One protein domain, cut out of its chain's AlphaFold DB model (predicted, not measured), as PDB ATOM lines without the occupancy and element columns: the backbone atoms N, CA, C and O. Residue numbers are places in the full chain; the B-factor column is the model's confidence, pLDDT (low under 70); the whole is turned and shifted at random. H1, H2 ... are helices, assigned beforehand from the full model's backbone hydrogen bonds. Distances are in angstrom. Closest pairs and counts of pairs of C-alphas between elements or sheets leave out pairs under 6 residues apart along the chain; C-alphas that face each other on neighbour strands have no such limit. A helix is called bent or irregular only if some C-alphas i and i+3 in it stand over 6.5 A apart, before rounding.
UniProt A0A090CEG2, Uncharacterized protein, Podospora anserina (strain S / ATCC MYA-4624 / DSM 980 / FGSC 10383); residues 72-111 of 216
ATOM      1  N   LEU A  72     -15.653  35.926  -4.100       59.62
ATOM      2  CA  LEU A  72     -16.986  36.442  -4.420       59.62
ATOM      3  C   LEU A  72     -17.412  37.549  -3.453       59.62
ATOM      4  O   LEU A  72     -18.004  38.521  -3.896       59.62
ATOM      5  N   THR A  73     -17.064  37.466  -2.166       61.38
ATOM      6  CA  THR A  73     -17.325  38.547  -1.205       61.38
ATOM      7  C   THR A  73     -16.429  39.754  -1.455       61.38
ATOM      8  O   THR A  73     -16.883  40.868  -1.261       61.38
ATOM      9  N   GLY A  74     -15.194  39.574  -1.940       56.78
ATOM     10  CA  GLY A  74     -14.352  40.691  -2.390       56.78
ATOM     11  C   GLY A  74     -14.946  41.442  -3.589       56.78
ATOM     12  O   GLY A  74     -14.905  42.670  -3.621       56.78
ATOM     13  N   TRP A  75     -15.564  40.719  -4.533       60.50
ATOM     14  CA  TRP A  75     -16.387  41.306  -5.600       60.50
ATOM     15  C   TRP A  75     -17.661  41.952  -5.051       60.50
ATOM     16  O   TRP A  75     -17.989  43.068  -5.430       60.50
ATOM     17  N   LEU A  76     -18.348  41.298  -4.113       57.09
ATOM     18  CA  LEU A  76     -19.595  41.805  -3.550       57.09
ATOM     19  C   LEU A  76     -19.370  43.112  -2.774       57.09
ATOM     20  O   LEU A  76     -20.056  44.092  -3.045       57.09
ATOM     21  N   SER A  77     -18.338  43.168  -1.927       55.62
ATOM     22  CA  SER A  77     -17.953  44.347  -1.141       55.62
ATOM     23  C   SER A  77     -17.385  45.501  -1.974       55.62
ATOM     24  O   SER A  77     -17.455  46.640  -1.532       55.62
ATOM     25  N   THR A  78     -16.855  45.254  -3.180       56.09
ATOM     26  CA  THR A  78     -16.503  46.327  -4.140       56.09
ATOM     27  C   THR A  78     -17.656  46.692  -5.088       56.09
ATOM     28  O   THR A  78     -17.585  47.714  -5.765       56.09
ATOM     29  N   SER A  79     -18.745  45.911  -5.108       54.72
ATOM     30  CA  SER A  79     -19.929  46.107  -5.966       54.72
ATOM     31  C   SER A  79     -21.163  46.684  -5.255       54.72
ATOM     32  O   SER A  79     -22.191  46.904  -5.897       54.72
ATOM     33  N   GLU A  80     -21.081  46.996  -3.959       54.47
ATOM     34  CA  GLU A  80     -22.204  47.561  -3.196       54.47
ATOM     35  C   GLU A  80     -22.818  48.879  -3.722       54.47
ATOM     36  O   GLU A  80     -24.022  49.047  -3.496       54.47
ATOM     37  N   PRO A  81     -22.148  49.776  -4.490       57.03
ATOM     38  CA  PRO A  81     -22.880  50.872  -5.136       57.03
ATOM     39  C   PRO A  81     -23.889  50.367  -6.180       57.03
ATOM     40  O   PRO A  81     -24.969  50.935  -6.319       57.03
ATOM     41  N   SER A  82     -23.587  49.270  -6.882       63.28
ATOM     42  CA  SER A  82     -24.454  48.711  -7.927       63.28
ATOM     43  C   SER A  82     -25.690  48.038  -7.338       63.28
ATOM     44  O   SER A  82     -26.792  48.205  -7.852       63.28
ATOM     45  N   THR A  83     -25.548  47.346  -6.206       67.19
ATOM     46  CA  THR A  83     -26.696  46.734  -5.524       67.19
ATOM     47  C   THR A  83     -27.664  47.803  -5.013       67.19
ATOM     48  O   THR A  83     -28.875  47.664  -5.176       67.19
ATOM     49  N   GLN A  84     -27.158  48.908  -4.457       73.31
ATOM     50  CA  GLN A  84     -28.003  50.027  -4.023       73.31
ATOM     51  C   GLN A  84     -28.626  50.787  -5.208       73.31
ATOM     52  O   GLN A  84     -29.808  51.144  -5.155       73.31
ATOM     53  N   ALA A  85     -27.880  50.980  -6.299       78.31
ATOM     54  CA  ALA A  85     -28.391  51.563  -7.540       78.31
ATOM     55  C   ALA A  85     -29.480  50.682  -8.178       78.31
ATOM     56  O   ALA A  85     -30.513  51.173  -8.617       78.31
ATOM     57  N   LEU A  86     -29.302  49.363  -8.162       79.12
ATOM     58  CA  LEU A  86     -30.280  48.420  -8.690       79.12
ATOM     59  C   LEU A  86     -31.557  48.411  -7.848       79.12
ATOM     60  O   LEU A  86     -32.656  48.437  -8.395       79.12
ATOM     61  N   LEU A  87     -31.423  48.403  -6.521       80.19
ATOM     62  CA  LEU A  87     -32.569  48.453  -5.613       80.19
ATOM     63  C   LEU A  87     -33.335  49.777  -5.730       80.19
ATOM     64  O   LEU A  87     -34.564  49.772  -5.681       80.19
ATOM     65  N   SER A  88     -32.636  50.904  -5.887       81.44
ATOM     66  CA  SER A  88     -33.280  52.207  -6.113       81.44
ATOM     67  C   SER A  88     -33.965  52.268  -7.477       81.44
ATOM     68  O   SER A  88     -35.134  52.642  -7.532       81.44
ATOM     69  N   HIS A  89     -33.314  51.788  -8.538       80.94
ATOM     70  CA  HIS A  89     -33.907  51.681  -9.871       80.94
ATOM     71  C   HIS A  89     -35.155  50.787  -9.884       80.94
ATOM     72  O   HIS A  89     -36.173  51.145 -10.469       80.94
ATOM     73  N   GLN A  90     -35.125  49.640  -9.196       81.12
ATOM     74  CA  GLN A  90     -36.299  48.770  -9.070       81.12
ATOM     75  C   GLN A  90     -37.445  49.482  -8.350       81.12
ATOM     76  O   GLN A  90     -38.562  49.504  -8.858       81.12
ATOM     77  N   LYS A  91     -37.172  50.115  -7.202       82.88
ATOM     78  CA  LYS A  91     -38.174  50.900  -6.461       82.88
ATOM     79  C   LYS A  91     -38.776  52.013  -7.313       82.88
ATOM     80  O   LYS A  91     -39.983  52.225  -7.268       82.88
ATOM     81  N   GLU A  92     -37.952  52.723  -8.077       82.25
ATOM     82  CA  GLU A  92     -38.405  53.775  -8.982       82.25
ATOM     83  C   GLU A  92     -39.280  53.213 -10.106       82.25
ATOM     84  O   GLU A  92     -40.335  53.773 -10.390       82.25
ATOM     85  N   ALA A  93     -38.900  52.081 -10.696       80.25
ATOM     86  CA  ALA A  93     -39.678  51.428 -11.741       80.25
ATOM     87  C   ALA A  93     -41.050  50.948 -11.228       80.25
ATOM     88  O   ALA A  93     -42.062  51.185 -11.885       80.25
ATOM     89  N   PHE A  94     -41.119  50.372 -10.021       80.94
ATOM     90  CA  PHE A  94     -42.397  50.024  -9.383       80.94
ATOM     91  C   PHE A  94     -43.265  51.252  -9.106       80.94
ATOM     92  O   PHE A  94     -44.464  51.233  -9.377       80.94
ATOM     93  N   ARG A  95     -42.656  52.345  -8.624       81.81
ATOM     94  CA  ARG A  95     -43.359  53.617  -8.401       81.81
ATOM     95  C   ARG A  95     -43.900  54.212  -9.698       81.81
ATOM     96  O   ARG A  95     -45.044  54.648  -9.710       81.81
ATOM     97  N   LYS A  96     -43.111  54.211 -10.778       81.69
ATOM     98  CA  LYS A  96     -43.532  54.694 -12.105       81.69
ATOM     99  C   LYS A  96     -44.698  53.884 -12.667       81.69
ATOM    100  O   LYS A  96     -45.578  54.457 -13.293       81.69
ATOM    101  N   ALA A  97     -44.718  52.579 -12.410       79.06
ATOM    102  CA  ALA A  97     -45.799  51.694 -12.829       79.06
ATOM    103  C   ALA A  97     -47.031  51.724 -11.897       79.06
ATOM    104  O   ALA A  97     -48.025  51.070 -12.195       79.06
ATOM    105  N   GLY A  98     -46.983  52.439 -10.763       82.12
ATOM    106  CA  GLY A  98     -48.076  52.473  -9.782       82.12
ATOM    107  C   GLY A  98     -48.302  51.147  -9.044       82.12
ATOM    108  O   GLY A  98     -49.380  50.919  -8.504       82.12
ATOM    109  N   ILE A  99     -47.300  50.260  -9.023       81.06
ATOM    110  CA  ILE A  99     -47.426  48.907  -8.470       81.06
ATOM    111  C   ILE A  99     -46.889  48.880  -7.029       81.06
ATOM    112  O   ILE A  99     -45.764  49.334  -6.785       81.06
ATOM    113  N   PRO A 100     -47.637  48.322  -6.059       81.38
ATOM    114  CA  PRO A 100     -47.156  48.182  -4.691       81.38
ATOM    115  C   PRO A 100     -45.996  47.178  -4.605       81.38
ATOM    116  O   PRO A 100     -46.073  46.067  -5.121       81.38
ATOM    117  N   LEU A 101     -44.933  47.542  -3.879       76.81
ATOM    118  CA  LEU A 101     -43.741  46.695  -3.683       76.81
ATOM    119  C   LEU A 101     -44.023  45.361  -2.971       76.81
ATOM    120  O   LEU A 101     -43.179  44.470  -2.978       76.81
ATOM    121  N   THR A 102     -45.167  45.253  -2.301       81.25
ATOM    122  CA  THR A 102     -45.589  44.073  -1.538       81.25
ATOM    123  C   THR A 102     -46.311  43.032  -2.387       81.25
ATOM    124  O   THR A 102     -46.606  41.952  -1.885       81.25
ATOM    125  N   ASP A 103     -46.628  43.347  -3.644       77.12
ATOM    126  CA  ASP A 103     -47.304  42.424  -4.547       77.12
ATOM    127  C   ASP A 103     -46.293  41.429  -5.142       77.12
ATOM    128  O   ASP A 103     -45.317  41.807  -5.793       77.12
ATOM    129  N   SER A 104     -46.522  40.132  -4.920       74.56
ATOM    130  CA  SER A 104     -45.687  39.054  -5.464       74.56
ATOM    131  C   SER A 104     -45.714  38.996  -6.993       74.56
ATOM    132  O   SER A 104     -44.785  38.472  -7.604       74.56
ATOM    133  N   GLU A 105     -46.749  39.561  -7.617       73.88
ATOM    134  CA  GLU A 105     -46.892  39.649  -9.071       73.88
ATOM    135  C   GLU A 105     -46.360  40.970  -9.641       73.88
ATOM    136  O   GLU A 105     -46.388  41.181 -10.858       73.88
ATOM    137  N   ALA A 106     -45.828  41.858  -8.794       73.38
ATOM    138  CA  ALA A 106     -45.374  43.179  -9.204       73.38
ATOM    139  C   ALA A 106     -44.310  43.116 -10.305       73.38
ATOM    140  O   ALA A 106     -44.341  43.895 -11.256       73.38
ATOM    141  N   HIS A 107     -43.373  42.170 -10.205       68.50
ATOM    142  CA  HIS A 107     -42.331  41.979 -11.216       68.50
ATOM    143  C   HIS A 107     -42.897  41.543 -12.571       68.50
ATOM    144  O   HIS A 107     -42.356  41.939 -13.604       68.50
ATOM    145  N   SER A 108     -43.969  40.748 -12.573       74.62
ATOM    146  CA  SER A 108     -44.648  40.312 -13.795       74.62
ATOM    147  C   SER A 108     -45.392  41.477 -14.440       74.62
ATOM    148  O   SER A 108     -45.246  41.703 -15.637       74.62
ATOM    149  N   LYS A 109     -46.100  42.281 -13.638       68.19
ATOM    150  CA  LYS A 109     -46.803  43.492 -14.092       68.19
ATOM    151  C   LYS A 109     -45.840  44.564 -14.616       68.19
ATOM    152  O   LYS A 109     -46.130  45.206 -15.614       68.19
ATOM    153  N   LEU A 110     -44.661  44.701 -14.007       72.88
ATOM    154  CA  LEU A 110     -43.609  45.625 -14.451       72.88
ATOM    155  C   LEU A 110     -42.964  45.210 -15.783       72.88
ATOM    156  O   LEU A 110     -42.442  46.054 -16.506       72.88
ATOM    157  N   ARG A 111     -42.963  43.909 -16.092       67.62
ATOM    158  CA  ARG A 111     -42.415  43.347 -17.338       67.62
ATOM    159  C   ARG A 111     -43.467  43.126 -18.418       67.62
ATOM    160  O   ARG A 111     -43.097  42.728 -19.521       67.62
TER     161      ARG A 111
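This is residues 72 to 111 of the 216 residues of an uncharacterized protein of Podospora anserina (strain S / ATCC MYA-4624 / DSM 980 / FGSC 10383) (UniProt A0A090CEG2). One long helix, H1, kinked near residue 79, makes the length of a rod, and after its last residue, Lys 96, a loop of 9 residues folds back and sets the short helix H2 crosswise near residues 93 to 94 of H1. Residues 72 to 89, within H1, stand free. The printed part has 40 residues with two named helices, H1 then H2, and no named strand; it is all helix and loose, with a radius of gyration of the C-alphas of 12.8 A and spans of 36 by 16 by 16 A.

Find C-alpha 72 at (-16.986, 36.442, -4.420); from there H1, residues 72 to 96, runs 33.1 A to C-alpha 96 at (-43.532, 54.694, -12.105). It has a kink of 63 degrees near residue 79 and is irregular, with C-alphas 78 and 81 7.9 A apart. H2, residues 106 to 111, ends at C-alpha 111 at (-42.415, 43.347, -17.338).

Look at Phe 94 and Leu 110, whose C-alphas, 6.8 A apart, are the closest of H1 and H2. The helices only just touch, with 3 pairs of C-alphas within 8 A, and H1 does so with residues 93 to 94 alone. Their lines stand about perpendicular, at 85 degrees. Each O i to N i+4 pair is within hydrogen-bond range in H2, and 19 of 21 are in H1.

The C-alphas farthest apart, of Gly 74 and Gly 98, are 36.5 A apart. The printed part has no cut, and the link from H1 to H2 is short, with 9 residues. Mean pLDDT of the printed part is 72.0; residues 72 to 83, 107, 109 and 111 are under 70.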